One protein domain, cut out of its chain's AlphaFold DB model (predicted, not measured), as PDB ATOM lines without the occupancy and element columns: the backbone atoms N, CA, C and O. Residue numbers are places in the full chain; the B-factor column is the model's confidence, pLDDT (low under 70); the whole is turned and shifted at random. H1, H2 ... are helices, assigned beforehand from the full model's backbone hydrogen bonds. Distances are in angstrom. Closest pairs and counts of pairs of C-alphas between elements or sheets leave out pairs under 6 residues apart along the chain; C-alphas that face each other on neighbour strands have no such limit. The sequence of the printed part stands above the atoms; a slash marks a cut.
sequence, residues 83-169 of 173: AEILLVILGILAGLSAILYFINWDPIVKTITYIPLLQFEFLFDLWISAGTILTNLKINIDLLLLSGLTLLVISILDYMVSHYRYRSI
ATOM      1  N   ALA A  83      59.979 -29.804 -41.195       74.12
ATOM      2  CA  ALA A  83      59.498 -28.598 -41.861       74.12
ATOM      3  C   ALA A  83      58.303 -28.860 -42.797       74.12
ATOM      4  O   ALA A  83      57.390 -28.043 -42.854       74.12
ATOM      5  N   GLU A  84      58.267 -30.002 -43.486       78.50
ATOM      6  CA  GLU A  84      57.180 -30.360 -44.405       78.50
ATOM      7  C   GLU A  84      55.890 -30.671 -43.637       78.50
ATOM      8  O   GLU A  84      54.822 -30.163 -43.970       78.50
ATOM      9  N   ILE A  85      56.007 -31.407 -42.528       82.94
ATOM     10  CA  ILE A  85      54.881 -31.690 -41.627       82.94
ATOM     11  C   ILE A  85      54.323 -30.387 -41.038       82.94
ATOM     12  O   ILE A  85      53.108 -30.198 -40.985       82.94
ATOM     13  N   LEU A  86      55.201 -29.467 -40.629       81.88
ATOM     14  CA  LEU A  86      54.800 -28.176 -40.069       81.88
ATOM     15  C   LEU A  86      54.065 -27.324 -41.114       81.88
ATOM     16  O   LEU A  86      53.005 -26.781 -40.810       81.88
ATOM     17  N   LEU A  87      54.564 -27.269 -42.355       82.00
ATOM     18  CA  LEU A  87      53.911 -26.550 -43.454       82.00
ATOM     19  C   LEU A  87      52.515 -27.100 -43.773       82.00
ATOM     20  O   LEU A  87      51.593 -26.314 -43.985       82.00
ATOM     21  N   VAL A  88      52.332 -28.425 -43.755       90.50
ATOM     22  CA  VAL A  88      51.015 -29.051 -43.967       90.50
ATOM     23  C   VAL A  88      50.029 -28.641 -42.873       90.50
ATOM     24  O   VAL A  88      48.915 -28.219 -43.177       90.50
ATOM     25  N   ILE A  89      50.439 -28.707 -41.604       90.56
ATOM     26  CA  ILE A  89      49.587 -28.314 -40.470       90.56
ATOM     27  C   ILE A  89      49.195 -26.836 -40.574       90.56
ATOM     28  O   ILE A  89      48.031 -26.479 -40.389       90.56
ATOM     29  N   LEU A  90      50.159 -25.977 -40.905       89.12
ATOM     30  CA  LEU A  90      49.945 -24.538 -41.012       89.12
ATOM     31  C   LEU A  90      49.010 -24.198 -42.183       89.12
ATOM     32  O   LEU A  90      48.138 -23.342 -42.041       89.12
ATOM     33  N   GLY A  91      49.120 -24.927 -43.298       91.62
ATOM     34  CA  GLY A  91      48.195 -24.834 -44.427       91.62
ATOM     35  C   GLY A  91      46.762 -25.239 -44.070       91.62
ATOM     36  O   GLY A  91      45.824 -24.528 -44.427       91.62
ATOM     37  N   ILE A  92      46.582 -26.327 -43.310       93.81
ATOM     38  CA  ILE A  92      45.256 -26.763 -42.837       93.81
ATOM     39  C   ILE A  92      44.630 -25.692 -41.938       93.81
ATOM     40  O   ILE A  92      43.472 -25.329 -42.136       93.81
ATOM     41  N   LEU A  93      45.393 -25.153 -40.983       91.94
ATOM     42  CA  LEU A  93      44.912 -24.107 -40.075       91.94
ATOM     43  C   LEU A  93      44.533 -22.822 -40.819       91.94
ATOM     44  O   LEU A  93      43.472 -22.257 -40.558       91.94
ATOM     45  N   ALA A  94      45.367 -22.381 -41.763       92.38
ATOM     46  CA  ALA A  94      45.084 -21.206 -42.580       92.38
ATOM     47  C   ALA A  94      43.823 -21.403 -43.438       92.38
ATOM     48  O   ALA A  94      42.971 -20.516 -43.492       92.38
ATOM     49  N   GLY A  95      43.665 -22.579 -44.053       93.50
ATOM     50  CA  GLY A  95      42.472 -22.929 -44.821       93.50
ATOM     51  C   GLY A  95      41.210 -22.937 -43.961       93.50
ATOM     52  O   GLY A  95      40.207 -22.331 -44.333       93.50
ATOM     53  N   LEU A  96      41.272 -23.549 -42.774       91.44
ATOM     54  CA  LEU A  96      40.152 -23.577 -41.836       91.44
ATOM     55  C   LEU A  96      39.772 -22.160 -41.385       91.44
ATOM     56  O   LEU A  96      38.599 -21.801 -41.394       91.44
ATOM     57  N   SER A  97      40.763 -21.328 -41.057       86.12
ATOM     58  CA  SER A  97      40.547 -19.932 -40.669       86.12
ATOM     59  C   SER A  97      39.905 -19.111 -41.789       86.12
ATOM     60  O   SER A  97      38.981 -18.347 -41.519       86.12
ATOM     61  N   ALA A  98      40.340 -19.297 -43.039       90.25
ATOM     62  CA  ALA A  98      39.747 -18.625 -44.190       90.25
ATOM     63  C   ALA A  98      38.286 -19.048 -44.406       90.25
ATOM     64  O   ALA A  98      37.430 -18.195 -44.625       90.25
ATOM     65  N   ILE A  99      37.983 -20.344 -44.284       89.06
ATOM     66  CA  ILE A  99      36.611 -20.861 -44.379       89.06
ATOM     67  C   ILE A  99      35.728 -20.229 -43.301       89.06
ATOM     68  O   ILE A  99      34.651 -19.732 -43.616       89.06
ATOM     69  N   LEU A 100      36.195 -20.192 -42.049       85.31
ATOM     70  CA  LEU A 100      35.450 -19.598 -40.937       85.31
ATOM     71  C   LEU A 100      35.223 -18.091 -41.107       85.31
ATOM     72  O   LEU A 100      34.188 -17.594 -40.673       85.31
ATOM     73  N   TYR A 101      36.175 -17.380 -41.715       88.81
ATOM     74  CA  TYR A 101      36.093 -15.937 -41.939       88.81
ATOM     75  C   TYR A 101      35.146 -15.568 -43.089       88.81
ATOM     76  O   TYR A 101      34.385 -14.610 -42.980       88.81
ATOM     77  N   PHE A 102      35.191 -16.314 -44.198       85.56
ATOM     78  CA  PHE A 102      34.389 -16.012 -45.388       85.56
ATOM     79  C   PHE A 102      32.980 -16.605 -45.347       85.56
ATOM     80  O   PHE A 102      32.080 -16.071 -45.998       85.56
ATOM     81  N   ILE A 103      32.756 -17.686 -44.593       86.06
ATOM     82  CA  ILE A 103      31.402 -18.185 -44.358       86.06
ATOM     83  C   ILE A 103      30.702 -17.239 -43.393       86.06
ATOM     84  O   ILE A 103      31.002 -17.173 -42.203       86.06
ATOM     85  N   ASN A 104      29.725 -16.513 -43.925       75.75
ATOM     86  CA  ASN A 104      28.807 -15.758 -43.103       75.75
ATOM     87  C   ASN A 104      27.902 -16.762 -42.369       75.75
ATOM     88  O   ASN A 104      27.117 -17.475 -42.997       75.75
ATOM     89  N   TRP A 105      28.063 -16.861 -41.050       78.69
ATOM     90  CA  TRP A 105      27.350 -17.831 -40.213       78.69
ATOM     91  C   TRP A 105      25.873 -17.474 -40.010       78.69
ATOM     92  O   TRP A 105      25.071 -18.352 -39.700       78.69
ATOM     93  N   ASP A 106      25.491 -16.217 -40.245       75.12
ATOM     94  CA  ASP A 106      24.123 -15.714 -40.086       75.12
ATOM     95  C   ASP A 106      23.038 -16.551 -40.792       75.12
ATOM     96  O   ASP A 106      22.056 -16.904 -40.136       75.12
ATOM     97  N   PRO A 107      23.148 -16.898 -42.092       74.12
ATOM     98  CA  PRO A 107      22.171 -17.757 -42.756       74.12
ATOM     99  C   PRO A 107      22.107 -19.157 -42.143       74.12
ATOM    100  O   PRO A 107      21.011 -19.678 -41.983       74.12
ATOM    101  N   ILE A 108      23.238 -19.745 -41.740       71.31
ATOM    102  CA  ILE A 108      23.280 -21.089 -41.140       71.31
ATOM    103  C   ILE A 108      22.564 -21.083 -39.788       71.31
ATOM    104  O   ILE A 108      21.704 -21.925 -39.539       71.31
ATOM    105  N   VAL A 109      22.867 -20.101 -38.936       70.19
ATOM    106  CA  VAL A 109      22.232 -19.945 -37.622       70.19
ATOM    107  C   VAL A 109      20.737 -19.681 -37.783       70.19
ATOM    108  O   VAL A 109      19.932 -20.326 -37.115       70.19
ATOM    109  N   LYS A 110      20.342 -18.812 -38.725       70.69
ATOM    110  CA  LYS A 110      18.929 -18.547 -39.019       70.69
ATOM    111  C   LYS A 110      18.215 -19.810 -39.499       70.69
ATOM    112  O   LYS A 110      17.163 -20.143 -38.961       70.69
ATOM    113  N   THR A 111      18.789 -20.565 -40.435       68.38
ATOM    114  CA  THR A 111      18.216 -21.835 -40.903       68.38
ATOM    115  C   THR A 111      18.083 -22.853 -39.768       68.38
ATOM    116  O   THR A 111      17.040 -23.488 -39.669       68.38
ATOM    117  N   ILE A 112      19.057 -22.951 -38.857       63.97
ATOM    118  CA  ILE A 112      18.969 -23.816 -37.666       63.97
ATOM    119  C   ILE A 112      17.839 -23.369 -36.724       63.97
ATOM    120  O   ILE A 112      17.130 -24.215 -36.190       63.97
ATOM    121  N   THR A 113      17.621 -22.062 -36.551       64.38
ATOM    122  CA  THR A 113      16.549 -21.540 -35.681       64.38
ATOM    123  C   THR A 113      15.138 -21.629 -36.278       64.38
ATOM    124  O   THR A 113      14.171 -21.617 -35.522       64.38
ATOM    125  N   TYR A 114      14.995 -21.716 -37.608       63.94
ATOM    126  CA  TYR A 114      13.692 -21.832 -38.291       63.94
ATOM    127  C   TYR A 114      13.274 -23.275 -38.595       63.94
ATOM    128  O   TYR A 114      12.119 -23.512 -38.951       63.94
ATOM    129  N   ILE A 115      14.178 -24.246 -38.456       61.50
ATOM    130  CA  ILE A 115      13.806 -25.659 -38.474       61.50
ATOM    131  C   ILE A 115      13.121 -25.948 -37.130       61.50
ATOM    132  O   ILE A 115      13.745 -25.748 -36.086       61.50
ATOM    133  N   PRO A 116      11.848 -26.392 -37.105       57.12
ATOM    134  CA  PRO A 116      11.206 -26.754 -35.854       57.12
ATOM    135  C   PRO A 116      12.053 -27.837 -35.187       57.12
ATOM    136  O   PRO A 116      12.399 -28.840 -35.814       57.12
ATOM    137  N   LEU A 117      12.376 -27.606 -33.915       53.47
ATOM    138  CA  LEU A 117      13.258 -28.363 -33.018       53.47
ATOM    139  C   LEU A 117      12.937 -29.873 -32.868       53.47
ATOM    140  O   LEU A 117      13.520 -30.545 -32.031       53.47
ATOM    141  N   LEU A 118      12.034 -30.425 -33.680       51.56
ATOM    142  CA  LEU A 118      11.606 -31.825 -33.706       51.56
ATOM    143  C   LEU A 118      12.688 -32.802 -34.203       51.56
ATOM    144  O   LEU A 118      12.573 -33.996 -33.957       51.56
ATOM    145  N   GLN A 119      13.744 -32.334 -34.880       55.50
ATOM    146  CA  GLN A 119      14.847 -33.203 -35.339       55.50
ATOM    147  C   GLN A 119      16.084 -33.168 -34.427       55.50
ATOM    148  O   GLN A 119      16.853 -34.130 -34.407       55.50
ATOM    149  N   PHE A 120      16.273 -32.095 -33.649       55.00
ATOM    150  CA  PHE A 120      17.391 -32.005 -32.705       55.00
ATOM    151  C   PHE A 120      17.099 -32.768 -31.410       55.00
ATOM    152  O   PHE A 120      18.011 -33.404 -30.888       55.00
ATOM    153  N   GLU A 121      15.838 -32.809 -30.954       56.75
ATOM    154  CA  GLU A 121      15.442 -33.736 -29.886       56.75
ATOM    155  C   GLU A 121      15.598 -35.193 -30.321       56.75
ATOM    156  O   GLU A 121      16.114 -35.981 -29.549       56.75
ATOM    157  N   PHE A 122      15.308 -35.553 -31.577       60.34
ATOM    158  CA  PHE A 122      15.527 -36.923 -32.061       60.34
ATOM    159  C   PHE A 122      17.009 -37.335 -32.044       60.34
ATOM    160  O   PHE A 122      17.328 -38.460 -31.673       60.34
ATOM    161  N   LEU A 123      17.933 -36.439 -32.414       59.44
ATOM    162  CA  LEU A 123      19.372 -36.721 -32.331       59.44
ATOM    163  C   LEU A 123      19.872 -36.764 -30.883       59.44
ATOM    164  O   LEU A 123      20.714 -37.600 -30.564       59.44
ATOM    165  N   PHE A 124      19.352 -35.897 -30.013       64.62
ATOM    166  CA  PHE A 124      19.713 -35.879 -28.598       64.62
ATOM    167  C   PHE A 124      19.136 -37.094 -27.851       64.62
ATOM    168  O   PHE A 124      19.861 -37.740 -27.102       64.62
ATOM    169  N   ASP A 125      17.897 -37.496 -28.143       62.72
ATOM    170  CA  ASP A 125      17.262 -38.718 -27.643       62.72
ATOM    171  C   ASP A 125      17.911 -39.974 -28.216       62.72
ATOM    172  O   ASP A 125      18.081 -40.944 -27.488       62.72
ATOM    173  N   LEU A 126      18.346 -39.981 -29.482       67.38
ATOM    174  CA  LEU A 126      19.174 -41.068 -30.010       67.38
ATOM    175  C   LEU A 126      20.525 -41.138 -29.300       67.38
ATOM    176  O   LEU A 126      21.024 -42.235 -29.077       67.38
ATOM    177  N   TRP A 127      21.115 -40.004 -28.924       65.44
ATOM    178  CA  TRP A 127      22.390 -39.964 -28.211       65.44
ATOM    179  C   TRP A 127      22.247 -40.423 -26.754       65.44
ATOM    180  O   TRP A 127      23.045 -41.228 -26.277       65.44
ATOM    181  N   ILE A 128      21.183 -40.001 -26.068       65.25
ATOM    182  CA  ILE A 128      20.834 -40.453 -24.715       65.25
ATOM    183  C   ILE A 128      20.403 -41.925 -24.729       65.25
ATOM    184  O   ILE A 128      20.813 -42.694 -23.861       65.25
ATOM    185  N   SER A 129      19.627 -42.358 -25.726       65.44
ATOM    186  CA  SER A 129      19.213 -43.754 -25.918       65.44
ATOM    187  C   SER A 129      20.406 -44.646 -26.268       65.44
ATOM    188  O   SER A 129      20.583 -45.703 -25.675       65.44
ATOM    189  N   ALA A 130      21.320 -44.194 -27.130       66.31
ATOM    190  CA  ALA A 130      22.580 -44.888 -27.385       66.31
ATOM    191  C   ALA A 130      23.446 -44.964 -26.123       66.31
ATOM    192  O   ALA A 130      23.993 -46.025 -25.839       66.31
ATOM    193  N   GLY A 131      23.530 -43.885 -25.340       63.84
ATOM    194  CA  GLY A 131      24.239 -43.851 -24.060       63.84
ATOM    195  C   GLY A 131      23.643 -44.810 -23.030       63.84
ATOM    196  O   GLY A 131      24.375 -45.552 -22.389       63.84
ATOM    197  N   THR A 132      22.314 -44.862 -22.920       65.00
ATOM    198  CA  THR A 132      21.601 -45.756 -21.992       65.00
ATOM    199  C   THR A 132      21.603 -47.212 -22.444       65.00
ATOM    200  O   THR A 132      21.703 -48.102 -21.601       65.00
ATOM    201  N   ILE A 133      21.574 -47.485 -23.752       62.81
ATOM    202  CA  ILE A 133      21.869 -48.808 -24.308       62.81
ATOM    203  C   ILE A 133      23.316 -49.165 -23.972       62.81
ATOM    204  O   ILE A 133      23.525 -50.217 -23.402       62.81
ATOM    205  N   LEU A 134      24.301 -48.291 -24.197       58.47
ATOM    206  CA  LEU A 134      25.710 -48.525 -23.842       58.47
ATOM    207  C   LEU A 134      25.940 -48.774 -22.343       58.47
ATOM    208  O   LEU A 134      26.850 -49.521 -21.998       58.47
ATOM    209  N   THR A 135      25.140 -48.177 -21.454       61.94
ATOM    210  CA  THR A 135      25.261 -48.386 -20.001       61.94
ATOM    211  C   THR A 135      24.451 -49.581 -19.486       61.94
ATOM    212  O   THR A 135      24.846 -50.188 -18.494       61.94
ATOM    213  N   ASN A 136      23.325 -49.935 -20.126       60.47
ATOM    214  CA  ASN A 136      22.480 -51.083 -19.750       60.47
ATOM    215  C   ASN A 136      22.918 -52.390 -20.416       60.47
ATOM    216  O   ASN A 136      22.735 -53.476 -19.862       60.47
ATOM    217  N   LEU A 137      23.529 -52.301 -21.593       53.25
ATOM    218  CA  LEU A 137      24.385 -53.350 -22.100       53.25
ATOM    219  C   LEU A 137      25.584 -53.336 -21.145       53.25
ATOM    220  O   LEU A 137      26.405 -52.427 -21.193       53.25
ATOM    221  N   LYS A 138      25.672 -54.321 -20.240       60.47
ATOM    222  CA  LYS A 138      26.924 -54.682 -19.552       60.47
ATOM    223  C   LYS A 138      27.932 -55.096 -20.626       60.47
ATOM    224  O   LYS A 138      28.239 -56.273 -20.794       60.47
ATOM    225  N   ILE A 139      28.391 -54.137 -21.422       59.53
ATOM    226  CA  ILE A 139      29.499 -54.302 -22.335       59.53
ATOM    227  C   ILE A 139      30.654 -54.509 -21.389       59.53
ATOM    228  O   ILE A 139      31.141 -53.569 -20.762       59.53
ATOM    229  N   ASN A 140      31.003 -55.780 -21.203       65.19
ATOM    230  CA  ASN A 140      32.202 -56.150 -20.490       65.19
ATOM    231  C   ASN A 140      33.312 -55.360 -21.167       65.19
ATOM    232  O   ASN A 140      33.617 -55.595 -22.336       65.19
ATOM    233  N   ILE A 141      33.858 -54.384 -20.449       70.44
ATOM    234  CA  ILE A 141      34.970 -53.558 -20.917       70.44
ATOM    235  C   ILE A 141      36.099 -54.486 -21.389       70.44
ATOM    236  O   ILE A 141      36.757 -54.197 -22.381       70.44
ATOM    237  N   ASP A 142      36.197 -55.670 -20.783       69.50
ATOM    238  CA  ASP A 142      37.042 -56.789 -21.190       69.50
ATOM    239  C   ASP A 142      36.851 -57.234 -22.650       69.50
ATOM    240  O   ASP A 142      37.837 -57.494 -23.324       69.50
ATOM    241  N   LEU A 143      35.625 -57.287 -23.190       74.19
ATOM    242  CA  LEU A 143      35.369 -57.644 -24.597       74.19
ATOM    243  C   LEU A 143      35.809 -56.543 -25.565       74.19
ATOM    244  O   LEU A 143      36.304 -56.841 -26.650       74.19
ATOM    245  N   LEU A 144      35.636 -55.280 -25.177       76.25
ATOM    246  CA  LEU A 144      36.031 -54.128 -25.992       76.25
ATOM    247  C   LEU A 144      37.556 -53.944 -25.962       76.25
ATOM    248  O   LEU A 144      38.183 -53.631 -26.971       76.25
ATOM    249  N   LEU A 145      38.173 -54.233 -24.820       75.25
ATOM    250  CA  LEU A 145      39.619 -54.270 -24.663       75.25
ATOM    251  C   LEU A 145      40.226 -55.463 -25.413       75.25
ATOM    252  O   LEU A 145      41.245 -55.302 -26.078       75.25
ATOM    253  N   LEU A 146      39.569 -56.628 -25.394       77.69
ATOM    254  CA  LEU A 146      39.970 -57.800 -26.174       77.69
ATOM    255  C   LEU A 146      39.873 -57.534 -27.682       77.69
ATOM    256  O   LEU A 146      40.797 -57.883 -28.410       77.69
ATOM    257  N   SER A 147      38.798 -56.892 -28.155       83.00
ATOM    258  CA  SER A 147      38.651 -56.538 -29.574       83.00
ATOM    259  C   SER A 147      39.628 -55.438 -30.006       83.00
ATOM    260  O   SER A 147      40.188 -55.500 -31.099       83.00
ATOM    261  N   GLY A 148      39.915 -54.469 -29.136       88.12
ATOM    262  CA  GLY A 148      40.969 -53.482 -29.366       88.12
ATOM    263  C   GLY A 148      42.354 -54.127 -29.456       88.12
ATOM    264  O   GLY A 148      43.135 -53.806 -30.351       88.12
ATOM    265  N   LEU A 149      42.646 -55.086 -28.574       83.75
ATOM    266  CA  LEU A 149      43.920 -55.800 -28.543       83.75
ATOM    267  C   LEU A 149      44.085 -56.718 -29.759       83.75
ATOM    268  O   LEU A 149      45.169 -56.763 -30.339       83.75
ATOM    269  N   THR A 150      43.024 -57.399 -30.204       90.69
ATOM    270  CA  THR A 150      43.080 -58.231 -31.415       90.69
ATOM    271  C   THR A 150      43.333 -57.385 -32.660       90.69
ATOM    272  O   THR A 150      44.196 -57.740 -33.461       90.69
ATOM    273  N   LEU A 151      42.675 -56.230 -32.795       92.12
ATOM    274  CA  LEU A 151      42.931 -55.286 -33.887       92.12
ATOM    275  C   LEU A 151      44.363 -54.739 -33.856       92.12
ATOM    276  O   LEU A 151      45.002 -54.627 -34.902       92.12
ATOM    277  N   LEU A 152      44.894 -54.450 -32.668       88.50
ATOM    278  CA  LEU A 152      46.266 -53.978 -32.495       88.50
ATOM    279  C   LEU A 152      47.280 -55.053 -32.918       88.50
ATOM    280  O   LEU A 152      48.215 -54.758 -33.660       88.50
ATOM    281  N   VAL A 153      47.064 -56.312 -32.526       91.94
ATOM    282  CA  VAL A 153      47.905 -57.447 -32.945       91.94
ATOM    283  C   VAL A 153      47.853 -57.649 -34.459       91.94
ATOM    284  O   VAL A 153      48.901 -57.809 -35.084       91.94
ATOM    285  N   ILE A 154      46.663 -57.591 -35.063       92.00
ATOM    286  CA  ILE A 154      46.501 -57.674 -36.521       92.00
ATOM    287  C   ILE A 154      47.265 -56.534 -37.204       92.00
ATOM    288  O   ILE A 154      47.995 -56.780 -38.159       92.00
ATOM    289  N   SER A 155      47.175 -55.309 -36.681       89.62
ATOM    290  CA  SER A 155      47.878 -54.147 -37.231       89.62
ATOM    291  C   SER A 155      49.406 -54.282 -37.149       89.62
ATOM    292  O   SER A 155      50.103 -53.963 -38.112       89.62
ATOM    293  N   ILE A 156      49.942 -54.828 -36.050       88.69
ATOM    294  CA  ILE A 156      51.381 -55.117 -35.912       88.69
ATOM    295  C   ILE A 156      51.825 -56.199 -36.900       88.69
ATOM    296  O   ILE A 156      52.882 -56.067 -37.520       88.69
ATOM    297  N   LEU A 157      51.037 -57.265 -37.056       89.69
ATOM    298  CA  LEU A 157      51.343 -58.335 -38.004       89.69
ATOM    299  C   LEU A 157      51.340 -57.817 -39.440       89.69
ATOM    300  O   LEU A 157      52.272 -58.100 -40.188       89.69
ATOM    301  N   ASP A 158      50.346 -57.014 -39.807       90.06
ATOM    302  CA  ASP A 158      50.243 -56.429 -41.142       90.06
ATOM    303  C   ASP A 158      51.400 -55.449 -41.415       90.06
ATOM    304  O   ASP A 158      52.024 -55.458 -42.484       90.06
ATOM    305  N   TYR A 159      51.805 -54.683 -40.397       86.94
ATOM    306  CA  TYR A 159      53.012 -53.861 -40.445       86.94
ATOM    307  C   TYR A 159      54.288 -54.703 -40.628       86.94
ATOM    308  O   TYR A 159      55.123 -54.386 -41.474       86.94
ATOM    309  N   MET A 160      54.448 -55.808 -39.896       86.25
ATOM    310  CA  MET A 160      55.608 -56.696 -40.047       86.25
ATOM    311  C   MET A 160      55.649 -57.377 -41.419       86.25
ATOM    312  O   MET A 160      56.716 -57.442 -42.032       86.25
ATOM    313  N   VAL A 161      54.510 -57.869 -41.913       88.25
ATOM    314  CA  VAL A 161      54.401 -58.549 -43.211       88.25
ATOM    315  C   VAL A 161      54.678 -57.577 -44.350       88.25
ATOM    316  O   VAL A 161      55.473 -57.890 -45.239       88.25
ATOM    317  N   SER A 162      54.087 -56.381 -44.315       84.19
ATOM    318  CA  SER A 162      54.374 -55.343 -45.308       84.19
ATOM    319  C   SER A 162      55.846 -54.927 -45.266       84.19
ATOM    320  O   SER A 162      56.488 -54.856 -46.316       84.19
ATOM    321  N   HIS A 163      56.432 -54.762 -44.077       77.19
ATOM    322  CA  HIS A 163      57.843 -54.408 -43.948       77.19
ATOM    323  C   HIS A 163      58.789 -55.502 -44.477       77.19
ATOM    324  O   HIS A 163      59.782 -55.190 -45.138       77.19
ATOM    325  N   TYR A 164      58.467 -56.783 -44.272       75.19
ATOM    326  CA  TYR A 164      59.243 -57.895 -44.835       75.19
ATOM    327  C   TYR A 164      59.075 -58.028 -46.354       75.19
ATOM    328  O   TYR A 164      60.058 -58.248 -47.064       75.19
ATOM    329  N   ARG A 165      57.854 -57.848 -46.871       67.38
ATOM    330  CA  ARG A 165      57.552 -57.981 -48.305       67.38
ATOM    331  C   ARG A 165      58.181 -56.865 -49.140       67.38
ATOM    332  O   ARG A 165      58.695 -57.137 -50.222       67.38
ATOM    333  N   TYR A 166      58.237 -55.635 -48.626       58.53
ATOM    334  CA  TYR A 166      58.961 -54.543 -49.293       58.53
ATOM    335  C   TYR A 166      60.485 -54.704 -49.243       58.53
ATOM    336  O   TYR A 166      61.189 -54.116 -50.060       58.53
ATOM    337  N   ARG A 167      61.015 -55.542 -48.342       55.38
ATOM    338  CA  ARG A 167      62.445 -55.875 -48.309       55.38
ATOM    339  C   ARG A 167      62.827 -56.957 -49.326       55.38
ATOM    340  O   ARG A 167      63.980 -56.994 -49.744       55.38
ATOM    341  N   SER A 168      61.886 -57.811 -49.746       52.88
ATOM    342  CA  SER A 168      62.151 -58.909 -50.692       52.88
ATOM    343  C   SER A 168      61.836 -58.580 -52.157       52.88
ATOM    344  O   SER A 168      62.181 -59.371 -53.030       52.88
ATOM    345  N   ILE A 169      61.205 -57.437 -52.449       52.59
ATOM    346  CA  ILE A 169      60.933 -56.979 -53.820       52.59
ATOM    347  C   ILE A 169      61.792 -55.742 -54.121       52.59
ATOM    348  O   ILE A 169      61.299 -54.639 -54.325       52.59
TER     349      ILE A 169
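This is residues 83 to 169 of the 173 residues of an uncharacterized protein of candidate division Zixibacteria bacterium SM23_73_2 (UniProt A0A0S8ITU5). Four helices follow one another round an open, flat horseshoe, with H1 and H4 as its two long arms, H2 and H3 making the bend between them, and an empty middle. No helix packs on another, and the horseshoe stays open between its ends, where the C-alphas of Ala 83 and Ile 169 are 30.8 A apart. The printed part has 87 residues with four named helices, in the order H1, H2, H3, H4, and no named strand; the class is all helix. The whole is extended, with a radius of gyration of the C-alphas of 23.0 A and spans of 61 by 47 by 19 A.

From the first printed residue, H1, residues 83 to 102, runs toward lower x and higher y, with direction components of -0.87 and 0.50. A tight link of 2 residues leads to H2, residues 105 to 114, which still runs toward lower x, at -0.86, but now toward lower y, at -0.42. A tight link of 5 residues leads to H3, residues 120 to 136, which runs mostly toward lower y, at -0.77, and toward higher z, at 0.53. After a tight link of 4 residues, H4, residues 141 to 168, runs toward higher x, at 0.69, and lower z, at -0.72. H1 touches no helix, and the same holds for H2, H3 and H4. H1 and H3 are apart, as are H1 and H4, and H2 and H4, with no C-alpha of the one within 8 A of the other; the helices that follow each other in the chain are apart by the same test. In H1, H2, H3 and H4 every O i to N i+4 pair is within hydrogen-bond range.

H1 begins at C-alpha 83, at (59.498, -28.598, -41.861), and measures 28.3 A from first to last C-alpha. H2, Trp 105 to Tyr 114, measures 14.4 A and ends at C-alpha 114, at (13.692, -21.832, -38.291). H3, Phe 120 to Asn 136, measures 23.6 A. H4, the longest helix with 28 residues, measures 40.7 A and ends at C-alpha 168, at (62.151, -58.909, -50.692).

The two C-alphas farthest apart are those of Tyr 114 and Ser 168, at 62.3 A. Residues 83 to 111, 113 to 119 and 121 to 169 stand free. The printed part has no cut and no long link. The mean pLDDT of the printed part is 74.6; it is under 70 at residues 111 to 140, residue 142 and residues 165 to 169. By element, the mean is 87 for H1, 70 for H2, 62 for H3 and 80 for H4.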